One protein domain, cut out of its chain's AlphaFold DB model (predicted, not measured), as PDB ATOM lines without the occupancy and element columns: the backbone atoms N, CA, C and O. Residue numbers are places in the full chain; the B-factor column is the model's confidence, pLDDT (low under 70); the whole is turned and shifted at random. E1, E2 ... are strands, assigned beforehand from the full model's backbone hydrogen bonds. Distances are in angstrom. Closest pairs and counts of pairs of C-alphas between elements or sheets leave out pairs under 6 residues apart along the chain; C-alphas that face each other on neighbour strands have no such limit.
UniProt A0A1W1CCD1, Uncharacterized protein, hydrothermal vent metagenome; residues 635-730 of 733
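Overview. This is residues 635 to 730 of the 733 residues of an uncharacterized protein of hydrothermal vent metagenome (UniProt A0A1W1CCD1). A strongly twisted, curled sheet of four strands, E1 E3 E6 E5, has the strand pair E4 E8 over part of one face, as in a small, loosely made sandwich. A second pair, E2 E7, lies at one end of the long axis, and the unnamed residues 688 to 706 loop out at the other. The 96 printed residues hold eight named strands, E1 to E8 in chain order, and no named helix; each sheet is antiparallel. The class is all strand, though 44 of the 96 residues are in named strands; the whole is compact, with a radius of gyration of the C-alphas of 13.7 A, and elongated, spanning 43 by 25 by 19 A.

Along the chain. In the largest sheet, E1 is residues 635 to 637, from C-alpha 635 at (222.208, 177.641, 237.864); E3, 649 to 658, is 28.9 A long; E6, 707 to 713, 19.4 A; E5, 681 to 687, 17.5 A. E4 is residues 670 to 674, and E8, 724 to 729, ends with C-alpha 729 at (224.413, 168.960, 245.844). E2 is residues 642 to 644 and E7 720 to 722.

Arrangement. E3 is staggered: residues 649 to 655 pair with E6 (N 652 and O 710, 2.8 A) and 655 to 657 with E1 (N 637 and O 655, 2.9 A). E5 and E6 form a hairpin, with N 709 and O 686 2.7 A apart. E7 pairs with E2, N 642 and O 722 being 2.8 A apart, and runs on into E8 at 23 degrees. E8 pairs with E4, N 671 and O 728 being 2.8 A apart. The closest C-alphas of E1 and E8, Ile 635 and Leu 727, are 7.4 A apart.

Size, cuts and confidence. The C-alphas farthest apart, of Arg 694 and Asp 717, are 43.6 A apart. The links E3 to E4 and E5 to E6 are long. The printed part has no cut; the model's pLDDT is under 70 at residue 693.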
ATOM      1  N   ILE A 635     222.539 176.217 237.871       88.81
ATOM      2  CA  ILE A 635     222.208 177.641 237.864       88.81
ATOM      3  C   ILE A 635     220.922 177.863 238.650       88.81
ATOM      4  O   ILE A 635     220.046 176.997 238.698       88.81
ATOM      5  N   SER A 636     220.836 179.021 239.286       89.62
ATOM      6  CA  SER A 636     219.644 179.458 239.992       89.62
ATOM      7  C   SER A 636     218.926 180.540 239.212       89.62
ATOM      8  O   SER A 636     219.574 181.461 238.720       89.62
ATOM      9  N   PHE A 637     217.600 180.476 239.179       89.81
ATOM     10  CA  PHE A 637     216.768 181.536 238.620       89.81
ATOM     11  C   PHE A 637     215.941 182.229 239.708       89.81
ATOM     12  O   PHE A 637     215.292 181.525 240.484       89.81
ATOM     13  N   PRO A 638     215.930 183.578 239.755       91.00
ATOM     14  CA  PRO A 638     216.544 184.504 238.790       91.00
ATOM     15  C   PRO A 638     218.082 184.576 238.878       91.00
ATOM     16  O   PRO A 638     218.656 184.550 239.967       91.00
ATOM     17  N   GLU A 639     218.748 184.703 237.725       86.25
ATOM     18  CA  GLU A 639     220.191 184.972 237.667       86.25
ATOM     19  C   GLU A 639     220.461 186.424 238.103       86.25
ATOM     20  O   GLU A 639     219.902 187.364 237.538       86.25
ATOM     21  N   GLY A 640     221.316 186.618 239.112       87.94
ATOM     22  CA  GLY A 640     221.640 187.942 239.666       87.94
ATOM     23  C   GLY A 640     220.834 188.337 240.909       87.94
ATOM     24  O   GLY A 640     221.069 189.414 241.463       87.94
ATOM     25  N   GLY A 641     219.937 187.464 241.371       94.44
ATOM     26  CA  GLY A 641     219.261 187.593 242.655       94.44
ATOM     27  C   GLY A 641     218.128 188.619 242.683       94.44
ATOM     28  O   GLY A 641     217.447 188.867 241.691       94.44
ATOM     29  N   TYR A 642     217.903 189.187 243.863       96.94
ATOM     30  CA  TYR A 642     216.799 190.083 244.188       96.94
ATOM     31  C   TYR A 642     217.318 191.442 244.650       96.94
ATOM     32  O   TYR A 642     218.325 191.534 245.353       96.94
ATOM     33  N   SER A 643     216.596 192.499 244.282       97.00
ATOM     34  CA  SER A 643     216.769 193.850 244.818       97.00
ATOM     35  C   SER A 643     215.453 194.291 245.439       97.00
ATOM     36  O   SER A 643     214.416 194.174 244.793       97.00
ATOM     37  N   LEU A 644     215.505 194.749 246.684       97.31
ATOM     38  CA  LEU A 644     214.348 195.195 247.451       97.31
ATOM     39  C   LEU A 644     214.474 196.688 247.733       97.31
ATOM     40  O   LEU A 644     215.566 197.184 248.049       97.31
ATOM     41  N   ASP A 645     213.343 197.378 247.703       97.50
ATOM     42  CA  ASP A 645     213.256 198.748 248.184       97.50
ATOM     43  C   ASP A 645     213.314 198.792 249.719       97.50
ATOM     44  O   ASP A 645     213.111 197.797 250.418       97.50
ATOM     45  N   LYS A 646     213.635 199.964 250.279       96.19
ATOM     46  CA  LYS A 646     213.732 200.137 251.738       96.19
ATOM     47  C   LYS A 646     212.438 199.701 252.440       96.19
ATOM     48  O   LYS A 646     211.342 199.997 251.968       96.19
ATOM     49  N   ASN A 647     212.578 199.063 253.601       93.88
ATOM     50  CA  ASN A 647     211.478 198.538 254.417       93.88
ATOM     51  C   ASN A 647     210.583 197.477 253.730       93.88
ATOM     52  O   ASN A 647     209.509 197.149 254.234       93.88
ATOM     53  N   GLU A 648     210.996 196.931 252.584       97.31
ATOM     54  CA  GLU A 648     210.277 195.851 251.915       97.31
ATOM     55  C   GLU A 648     210.596 194.493 252.564       97.31
ATOM     56  O   GLU A 648     211.699 194.255 253.064       97.31
ATOM     57  N   THR A 649     209.621 193.583 252.574       97.44
ATOM     58  CA  THR A 649     209.816 192.179 252.957       97.44
ATOM     59  C   THR A 649     209.197 191.288 251.896       97.44
ATOM     60  O   THR A 649     207.995 191.382 251.649       97.44
ATOM     61  N   ILE A 650     210.002 190.419 251.285       97.12
ATOM     62  CA  ILE A 650     209.552 189.537 250.201       97.12
ATOM     63  C   ILE A 650     209.922 188.079 250.465       97.12
ATOM     64  O   ILE A 650     210.843 187.767 251.221       97.12
ATOM     65  N   SER A 651     209.208 187.191 249.777       95.94
ATOM     66  CA  SER A 651     209.620 185.807 249.564       95.94
ATOM     67  C   SER A 651     210.387 185.735 248.243       95.94
ATOM     68  O   SER A 651     209.828 186.056 247.197       95.94
ATOM     69  N   ALA A 652     211.660 185.357 248.300       94.69
ATOM     70  CA  ALA A 652     212.596 185.344 247.180       94.69
ATOM     71  C   ALA A 652     212.943 183.896 246.783       94.69
ATOM     72  O   ALA A 652     213.875 183.320 247.358       94.69
ATOM     73  N   PRO A 653     212.179 183.269 245.864       93.62
ATOM     74  CA  PRO A 653     212.444 181.913 245.389       93.62
ATOM     75  C   PRO A 653     213.611 181.865 244.392       93.62
ATOM     76  O   PRO A 653     213.689 182.664 243.464       93.62
ATOM     77  N   PHE A 654     214.491 180.888 244.557       93.44
ATOM     78  CA  PHE A 654     215.530 180.515 243.606       93.44
ATOM     79  C   PHE A 654     215.238 179.109 243.097       93.44
ATOM     80  O   PHE A 654     215.380 178.134 243.837       93.44
ATOM     81  N   GLU A 655     214.819 178.993 241.843       92.06
ATOM     82  CA  GLU A 655     214.618 177.699 241.191       92.06
ATOM     83  C   GLU A 655     215.947 177.148 240.688       92.06
ATOM     84  O   GLU A 655     216.781 177.905 240.192       92.06
ATOM     85  N   ILE A 656     216.138 175.833 240.775       90.88
ATOM     86  CA  ILE A 656     217.412 175.197 240.430       90.88
ATOM     87  C   ILE A 656     217.297 174.495 239.079       90.88
ATOM     88  O   ILE A 656     216.504 173.567 238.891       90.88
ATOM     89  N   TRP A 657     218.124 174.936 238.137       89.62
ATOM     90  CA  TRP A 657     218.101 174.508 236.746       89.62
ATOM     91  C   TRP A 657     219.439 173.916 236.318       89.62
ATOM     92  O   TRP A 657     220.507 174.273 236.822       89.62
ATOM     93  N   HIS A 658     219.372 173.020 235.340       87.56
ATOM     94  CA  HIS A 658     220.543 172.509 234.648       87.56
ATOM     95  C   HIS A 658     220.953 173.461 233.527       87.56
ATOM     96  O   HIS A 658     220.188 173.693 232.586       87.56
ATOM     97  N   LYS A 659     222.201 173.939 233.572       84.88
ATOM     98  CA  LYS A 659     222.721 174.974 232.668       84.88
ATOM     99  C   LYS A 659     222.537 174.667 231.179       84.88
ATOM    100  O   LYS A 659     222.145 175.547 230.425       84.88
ATOM    101  N   ALA A 660     222.835 173.442 230.745       80.69
ATOM    102  CA  ALA A 660     222.826 173.099 229.317       80.69
ATOM    103  C   ALA A 660     221.499 172.555 228.767       80.69
ATOM    104  O   ALA A 660     221.244 172.676 227.574       80.69
ATOM    105  N   THR A 661     220.657 171.934 229.596       80.19
ATOM    106  CA  THR A 661     219.452 171.237 229.118       80.19
ATOM    107  C   THR A 661     218.190 172.085 229.256       80.19
ATOM    108  O   THR A 661     217.139 171.669 228.771       80.19
ATOM    109  N   ASN A 662     218.290 173.261 229.894       79.19
ATOM    110  CA  ASN A 662     217.175 174.154 230.212       79.19
ATOM    111  C   ASN A 662     215.992 173.400 230.845       79.19
ATOM    112  O   ASN A 662     214.843 173.520 230.419       79.19
ATOM    113  N   LYS A 663     216.298 172.553 231.829       84.31
ATOM    114  CA  LYS A 663     215.316 171.796 232.606       84.31
ATOM    115  C   LYS A 663     215.593 171.961 234.094       84.31
ATOM    116  O   LYS A 663     216.750 172.060 234.507       84.31
ATOM    117  N   HIS A 664     214.526 171.959 234.889       85.62
ATOM    118  CA  HIS A 664     214.630 171.950 236.342       85.62
ATOM    119  C   HIS A 664     215.260 170.652 236.829       85.62
ATOM    120  O   HIS A 664     214.974 169.571 236.300       85.62
ATOM    121  N   TYR A 665     216.041 170.751 237.898       86.31
ATOM    122  CA  TYR A 665     216.261 169.582 238.731       86.31
ATOM    123  C   TYR A 665     214.983 169.276 239.492       86.31
ATOM    124  O   TYR A 665     214.305 170.179 239.984       86.31
ATOM    125  N   LYS A 666     214.661 167.992 239.587       83.44
ATOM    126  CA  LYS A 666     213.499 167.519 240.324       83.44
ATOM    127  C   LYS A 666     213.956 166.666 241.477       83.44
ATOM    128  O   LYS A 666     214.853 165.840 241.320       83.44
ATOM    129  N   ASN A 667     213.293 166.838 242.616       76.62
ATOM    130  CA  ASN A 667     213.407 165.928 243.741       76.62
ATOM    131  C   ASN A 667     214.860 165.745 244.229       76.62
ATOM    132  O   ASN A 667     215.223 164.667 244.689       76.62
ATOM    133  N   ALA A 668     215.696 166.766 244.070       79.44
ATOM    134  CA  ALA A 668     217.102 166.750 244.446       79.44
ATOM    135  C   ALA A 668     217.340 167.768 245.564       79.44
ATOM    136  O   ALA A 668     216.650 168.794 245.651       79.44
ATOM    137  N   HIS A 669     218.289 167.454 246.440       81.12
ATOM    138  CA  HIS A 669     218.629 168.293 247.583       81.12
ATOM    139  C   HIS A 669     219.886 169.111 247.301       81.12
ATOM    140  O   HIS A 669     220.871 168.610 246.757       81.12
ATOM    141  N   PHE A 670     219.867 170.386 247.687       82.69
ATOM    142  CA  PHE A 670     220.930 171.335 247.369       82.69
ATOM    143  C   PHE A 670     221.329 172.178 248.573       82.69
ATOM    144  O   PHE A 670     220.484 172.678 249.314       82.69
ATOM    145  N   ALA A 671     222.629 172.362 248.750       86.62
ATOM    146  CA  ALA A 671     223.198 173.381 249.613       86.62
ATOM    147  C   ALA A 671     223.502 174.645 248.797       86.62
ATOM    148  O   ALA A 671     223.636 174.602 247.571       86.62
ATOM    149  N   TYR A 672     223.609 175.777 249.484       90.25
ATOM    150  CA  TYR A 672     223.818 177.077 248.858       90.25
ATOM    151  C   TYR A 672     224.749 177.959 249.690       90.25
ATOM    152  O   TYR A 672     224.728 177.902 250.919       90.25
ATOM    153  N   ASP A 673     225.500 178.823 249.009       92.50
ATOM    154  CA  ASP A 673     226.264 179.910 249.622       92.50
ATOM    155  C   ASP A 673     225.650 181.258 249.228       92.50
ATOM    156  O   ASP A 673     225.437 181.545 248.045       92.50
ATOM    157  N   ILE A 674     225.394 182.115 250.219       93.75
ATOM    158  CA  ILE A 674     224.919 183.485 249.982       93.75
ATOM    159  C   ILE A 674     226.061 184.306 249.374       93.75
ATOM    160  O   ILE A 674     227.178 184.326 249.898       93.75
ATOM    161  N   LYS A 675     225.777 185.031 248.290       95.19
ATOM    162  CA  LYS A 675     226.772 185.832 247.579       95.19
ATOM    163  C   LYS A 675     227.333 186.935 248.455       95.19
ATOM    164  O   LYS A 675     226.591 187.716 249.059       95.19
ATOM    165  N   LYS A 676     228.665 187.028 248.484       94.56
ATOM    166  CA  LYS A 676     229.381 188.071 249.221       94.56
ATOM    167  C   LYS A 676     228.918 189.452 248.748       94.56
ATOM    168  O   LYS A 676     228.998 189.763 247.564       94.56
ATOM    169  N   GLY A 677     228.469 190.279 249.690       93.44
ATOM    170  CA  GLY A 677     227.901 191.602 249.408       93.44
ATOM    171  C   GLY A 677     226.373 191.656 249.467       93.44
ATOM    172  O   GLY A 677     225.827 192.757 249.479       93.44
ATOM    173  N   SER A 678     225.691 190.511 249.589       95.81
ATOM    174  CA  SER A 678     224.266 190.481 249.934       95.81
ATOM    175  C   SER A 678     224.042 191.179 251.276       95.81
ATOM    176  O   SER A 678     224.698 190.854 252.267       95.81
ATOM    177  N   ASN A 679     223.147 192.162 251.304       96.25
ATOM    178  CA  ASN A 679     222.927 193.042 252.458       96.25
ATOM    179  C   ASN A 679     221.464 193.058 252.935       96.25
ATOM    180  O   ASN A 679     221.156 193.738 253.914       96.25
ATOM    181  N   CYS A 680     220.576 192.300 252.283       97.50
ATOM    182  CA  CYS A 680     219.254 192.014 252.826       97.50
ATOM    183  C   CYS A 680     219.364 191.136 254.074       97.50
ATOM    184  O   CYS A 680     220.185 190.218 254.142       97.50
ATOM    185  N   LYS A 681     218.500 191.385 255.059       96.81
ATOM    186  CA  LYS A 681     218.385 190.535 256.242       96.81
ATOM    187  C   LYS A 681     217.591 189.280 255.881       96.81
ATOM    188  O   LYS A 681     216.458 189.385 255.418       96.81
ATOM    189  N   VAL A 682     218.161 188.102 256.127       97.25
ATOM    190  CA  VAL A 682     217.459 186.820 255.966       97.25
ATOM    191  C   VAL A 682     216.682 186.520 257.247       97.25
ATOM    192  O   VAL A 682     217.275 186.380 258.315       97.25
ATOM    193  N   LEU A 683     215.356 186.448 257.147       96.44
ATOM    194  CA  LEU A 683     214.457 186.134 258.262       96.44
ATOM    195  C   LEU A 683     214.136 184.640 258.358       96.44
ATOM    196  O   LEU A 683     213.802 184.150 259.434       96.44
ATOM    197  N   GLY A 684     214.235 183.915 257.246       94.69
ATOM    198  CA  GLY A 684     213.973 182.483 257.188       94.69
ATOM    199  C   GLY A 684     214.333 181.892 255.832       94.69
ATOM    200  O   GLY A 684     214.484 182.624 254.851       94.69
ATOM    201  N   VAL A 685     214.461 180.566 255.791       93.06
ATOM    202  CA  VAL A 685     214.747 179.812 254.567       93.06
ATOM    203  C   VAL A 685     213.816 178.613 254.468       93.06
ATOM    204  O   VAL A 685     213.618 177.877 255.435       93.06
ATOM    205  N   GLN A 686     213.251 178.416 253.284       90.62
ATOM    206  CA  GLN A 686     212.527 177.217 252.889       90.62
ATOM    207  C   GLN A 686     213.246 176.604 251.694       90.62
ATOM    208  O   GLN A 686     213.746 177.328 250.843       90.62
ATOM    209  N   SER A 687     213.334 175.285 251.611       89.50
ATOM    210  CA  SER A 687     213.974 174.634 250.466       89.50
ATOM    211  C   SER A 687     213.294 173.320 250.137       89.50
ATOM    212  O   SER A 687     212.605 172.748 250.988       89.50
ATOM    213  N   SER A 688     213.543 172.810 248.931       86.31
ATOM    214  CA  SER A 688     213.141 171.454 248.557       86.31
ATOM    215  C   SER A 688     213.749 170.382 249.469       86.31
ATOM    216  O   SER A 688     213.155 169.317 249.586       86.31
ATOM    217  N   ASN A 689     214.848 170.665 250.184       84.69
ATOM    218  CA  ASN A 689     215.463 169.733 251.142       84.69
ATOM    219  C   ASN A 689     214.591 169.477 252.380       84.69
ATOM    220  O   ASN A 689     214.748 168.461 253.045       84.69
ATOM    221  N   ASN A 690     213.661 170.387 252.696       83.56
ATOM    222  CA  ASN A 690     212.711 170.200 253.800       83.56
ATOM    223  C   ASN A 690     211.635 169.154 253.471       83.56
ATOM    224  O   ASN A 690     210.807 168.825 254.321       83.56
ATOM    225  N   TYR A 691     211.608 168.691 252.225       78.25
ATOM    226  CA  TYR A 691     210.641 167.746 251.719       78.25
ATOM    227  C   TYR A 691     211.351 166.473 251.289       78.25
ATOM    228  O   TYR A 691     212.498 166.470 250.837       78.25
ATOM    229  N   ASP A 692     210.618 165.379 251.415       72.69
ATOM    230  CA  ASP A 692     211.056 164.086 250.938       72.69
ATOM    231  C   ASP A 692     211.374 164.143 249.432       72.69
ATOM    232  O   ASP A 692     210.561 164.621 248.639       72.69
ATOM    233  N   ALA A 693     212.529 163.624 249.017       69.62
ATOM    234  CA  ALA A 693     212.923 163.536 247.610       69.62
ATOM    235  C   ALA A 693     212.002 162.619 246.768       69.62
ATOM    236  O   ALA A 693     212.243 162.396 245.584       69.62
ATOM    237  N   ARG A 694     210.941 162.057 247.348       70.00
ATOM    238  CA  ARG A 694     209.877 161.324 246.651       70.00
ATOM    239  C   ARG A 694     208.656 162.183 246.351       70.00
ATOM    240  O   ARG A 694     207.830 161.775 245.538       70.00
ATOM    241  N   THR A 695     208.477 163.330 247.017       72.75
ATOM    242  CA  THR A 695     207.251 164.120 246.855       72.75
ATOM    243  C   THR A 695     207.307 165.094 245.689       72.75
ATOM    244  O   THR A 695     208.088 166.039 245.663       72.75
ATOM    245  N   CYS A 696     206.349 164.948 244.775       78.75
ATOM    246  CA  CYS A 696     206.110 165.929 243.715       78.75
ATOM    247  C   CYS A 696     205.562 167.244 244.253       78.75
ATOM    248  O   CYS A 696     205.700 168.287 243.620       78.75
ATOM    249  N   ARG A 697     204.954 167.214 245.444       82.06
ATOM    250  CA  ARG A 697     204.554 168.412 246.175       82.06
ATOM    251  C   ARG A 697     205.591 168.731 247.235       82.06
ATOM    252  O   ARG A 697     205.526 168.188 248.335       82.06
ATOM    253  N   ASN A 698     206.502 169.639 246.918       78.12
ATOM    254  CA  ASN A 698     207.571 170.063 247.821       78.12
ATOM    255  C   ASN A 698     207.376 171.511 248.303       78.12
ATOM    256  O   ASN A 698     208.323 172.277 248.418       78.12
ATOM    257  N   GLY A 699     206.133 171.919 248.566       79.31
ATOM    258  CA  GLY A 699     205.794 173.279 248.992       79.31
ATOM    259  C   GLY A 699     205.608 174.234 247.814       79.31
ATOM    260  O   GLY A 699     204.474 174.615 247.531       79.31
ATOM    261  N   TYR A 700     206.694 174.588 247.122       74.12
ATOM    262  CA  TYR A 700     206.670 175.559 246.019       74.12
ATOM    263  C   TYR A 700     206.309 174.936 244.659       74.12
ATOM    264  O   TYR A 700     205.689 175.596 243.829       74.12
ATOM    265  N   SER A 701     206.623 173.654 244.432       78.56
ATOM    266  CA  SER A 701     206.292 172.944 243.190       78.56
ATOM    267  C   SER A 701     205.284 171.815 243.418       78.56
ATOM    268  O   SER A 701     205.261 171.185 244.476       78.56
ATOM    269  N   ARG A 702     204.442 171.561 242.404       79.44
ATOM    270  CA  ARG A 702     203.603 170.350 242.277       79.44
ATOM    271  C   ARG A 702     204.228 169.287 241.367       79.44
ATOM    272  O   ARG A 702     203.681 168.194 241.267       79.44
ATOM    273  N   GLU A 703     205.348 169.618 240.731       82.44
ATOM    274  CA  GLU A 703     206.078 168.781 239.775       82.44
ATOM    275  C   GLU A 703     207.437 168.314 240.322       82.44
ATOM    276  O   GLU A 703     208.241 167.757 239.576       82.44
ATOM    277  N   GLY A 704     207.706 168.560 241.609       83.69
ATOM    278  CA  GLY A 704     208.947 168.182 242.281       83.69
ATOM    279  C   GLY A 704     210.139 169.100 242.004       83.69
ATOM    280  O   GLY A 704     211.256 168.732 242.353       83.69
ATOM    281  N   ASN A 705     209.961 170.278 241.392       89.00
ATOM    282  CA  ASN A 705     211.088 171.157 241.035       89.00
ATOM    283  C   ASN A 705     211.879 171.579 242.280       89.00
ATOM    284  O   ASN A 705     211.292 171.988 243.284       89.00
ATOM    285  N   ALA A 706     213.203 171.489 242.214       89.31
ATOM    286  CA  ALA A 706     214.088 171.875 243.299       89.31
ATOM    287  C   ALA A 706     214.219 173.400 243.402       89.31
ATOM    288  O   ALA A 706     214.296 174.103 242.389       89.31
ATOM    289  N   TYR A 707     214.241 173.909 244.635       91.56
ATOM    290  CA  TYR A 707     214.279 175.345 244.906       91.56
ATOM    291  C   TYR A 707     214.843 175.664 246.294       91.56
ATOM    292  O   TYR A 707     214.846 174.827 247.202       91.56
ATOM    293  N   VAL A 708     215.230 176.927 246.471       92.56
ATOM    294  CA  VAL A 708     215.508 177.546 247.771       92.56
ATOM    295  C   VAL A 708     214.821 178.905 247.821       92.56
ATOM    296  O   VAL A 708     215.050 179.747 246.967       92.56
ATOM    297  N   THR A 709     213.992 179.143 248.827       93.62
ATOM    298  CA  THR A 709     213.256 180.391 249.025       93.62
ATOM    299  C   THR A 709     213.717 181.078 250.298       93.62
ATOM    300  O   THR A 709     213.664 180.496 251.383       93.62
ATOM    301  N   PHE A 710     214.114 182.341 250.183       95.56
ATOM    302  CA  PHE A 710     214.504 183.170 251.319       95.56
ATOM    303  C   PHE A 710     213.400 184.162 251.665       95.56
ATOM    304  O   PHE A 710     212.841 184.808 250.783       95.56
ATOM    305  N   ILE A 711     213.118 184.329 252.954       97.12
ATOM    306  CA  ILE A 711     212.309 185.450 253.434       97.12
ATOM    307  C   ILE A 711     213.280 186.593 253.713       97.12
ATOM    308  O   ILE A 711     214.067 186.522 254.659       97.12
ATOM    309  N   LEU A 712     213.260 187.612 252.861       97.81
ATOM    310  CA  LEU A 712     214.212 188.718 252.877       97.81
ATOM    311  C   LEU A 712     213.548 189.991 253.384       97.81
ATOM    312  O   LEU A 712     212.413 190.274 253.017       97.81
ATOM    313  N   GLN A 713     214.277 190.771 254.179       97.88
ATOM    314  CA  GLN A 713     213.855 192.088 254.644       97.88
ATOM    315  C   GLN A 713     214.932 193.133 254.346       97.88
ATOM    316  O   GLN A 713     216.096 192.976 254.736       97.88
ATOM    317  N   ALA A 714     214.533 194.214 253.680       97.19
ATOM    318  CA  ALA A 714     215.374 195.384 253.492       97.19
ATOM    319  C   ALA A 714     215.429 196.239 254.772       97.19
ATOM    320  O   ALA A 714     214.428 196.338 255.486       97.19
ATOM    321  N   PRO A 715     216.571 196.882 255.073       94.81
ATOM    322  CA  PRO A 715     216.651 197.888 256.130       94.81
ATOM    323  C   PRO A 715     215.637 199.028 255.937       94.81
ATOM    324  O   PRO A 715     215.214 199.325 254.819       94.81
ATOM    325  N   GLU A 716     215.266 199.708 257.023       95.38
ATOM    326  CA  GLU A 716     214.297 200.817 256.976       95.38
ATOM    327  C   GLU A 716     214.820 202.038 256.195       95.38
ATOM    328  O   GLU A 716     214.046 202.798 255.608       95.38
ATOM    329  N   ASP A 717     216.139 202.234 256.177       95.44
ATOM    330  CA  ASP A 717     216.804 203.436 255.675       95.44
ATOM    331  C   ASP A 717     217.305 203.320 254.226       95.44
ATOM    332  O   ASP A 717     217.563 204.343 253.587       95.44
ATOM    333  N   LYS A 718     217.421 202.105 253.678       95.62
ATOM    334  CA  LYS A 718     217.972 201.859 252.335       95.62
ATOM    335  C   LYS A 718     217.469 200.555 251.720       95.62
ATOM    336  O   LYS A 718     217.141 199.613 252.434       95.62
ATOM    337  N   GLY A 719     217.465 200.503 250.388       96.69
ATOM    338  CA  GLY A 719     217.244 199.257 249.655       96.69
ATOM    339  C   GLY A 719     218.364 198.242 249.897       96.69
ATOM    340  O   GLY A 719     219.434 198.576 250.419       96.69
ATOM    341  N   CYS A 720     218.116 196.995 249.514       97.81
ATOM    342  CA  CYS A 720     219.062 195.901 249.689       97.81
ATOM    343  C   CYS A 720     219.097 194.985 248.462       97.81
ATOM    344  O   CYS A 720     218.159 194.940 247.674       97.81
ATOM    345  N   THR A 721     220.189 194.249 248.306       97.69
ATOM    346  CA  THR A 721     220.390 193.229 247.281       97.69
ATOM    347  C   THR A 721     220.716 191.896 247.941       97.69
ATOM    348  O   THR A 721     221.433 191.853 248.950       97.69
ATOM    349  N   PHE A 722     220.232 190.806 247.361       97.56
ATOM    350  CA  PHE A 722     220.484 189.447 247.823       97.56
ATOM    351  C   PHE A 722     220.642 188.503 246.641       97.56
ATOM    352  O   PHE A 722     219.798 188.492 245.755       97.56
ATOM    353  N   ASP A 723     221.681 187.682 246.645       96.56
ATOM    354  CA  ASP A 723     221.926 186.697 245.594       96.56
ATOM    355  C   ASP A 723     222.630 185.468 246.185       96.56
ATOM    356  O   ASP A 723     223.166 185.522 247.299       96.56
ATOM    357  N   ILE A 724     222.653 184.367 245.439       94.00
ATOM    358  CA  ILE A 724     223.396 183.154 245.791       94.00
ATOM    359  C   ILE A 724     224.576 182.969 244.834       94.00
ATOM    360  O   ILE A 724     224.461 183.186 243.634       94.00
ATOM    361  N   ASP A 725     225.747 182.630 245.373       86.81
ATOM    362  CA  ASP A 725     226.993 182.523 244.590       86.81
ATOM    363  C   ASP A 725     227.296 181.084 244.179       86.81
ATOM    364  O   ASP A 725     227.891 180.823 243.135       86.81
ATOM    365  N   ARG A 726     226.880 180.121 245.005       85.56
ATOM    366  CA  ARG A 726     227.164 178.710 244.775       85.56
ATOM    367  C   ARG A 726     225.971 177.851 245.135       85.56
ATOM    368  O   ARG A 726     225.394 178.016 246.204       85.56
ATOM    369  N   LEU A 727     225.670 176.904 244.255       87.38
ATOM    370  CA  LEU A 727     224.810 175.761 244.525       87.38
ATOM    371  C   LEU A 727     225.670 174.499 244.545       87.38
ATOM    372  O   LEU A 727     226.514 174.298 243.669       87.38
ATOM    373  N   LEU A 728     225.453 173.657 245.544       84.50
ATOM    374  CA  LEU A 728     226.098 172.359 245.697       84.50
ATOM    375  C   LEU A 728     225.014 171.307 245.884       84.50
ATOM    376  O   LEU A 728     223.973 171.596 246.464       84.50
ATOM    377  N   ILE A 729     225.258 170.081 245.435       81.44
ATOM    378  CA  ILE A 729     224.413 168.960 245.844       81.44
ATOM    379  C   ILE A 729     224.602 168.759 247.347       81.44
ATOM    380  O   ILE A 729     225.731 168.629 247.824       81.44
ATOM    381  N   SER A 730     223.498 168.805 248.087       71.00
ATOM    382  CA  SER A 730     223.494 168.407 249.490       71.00
ATOM    383  C   SER A 730     223.608 166.893 249.544       71.00
ATOM    384  O   SER A 730     223.028 166.208 248.705       71.00
TER     385      SER A 730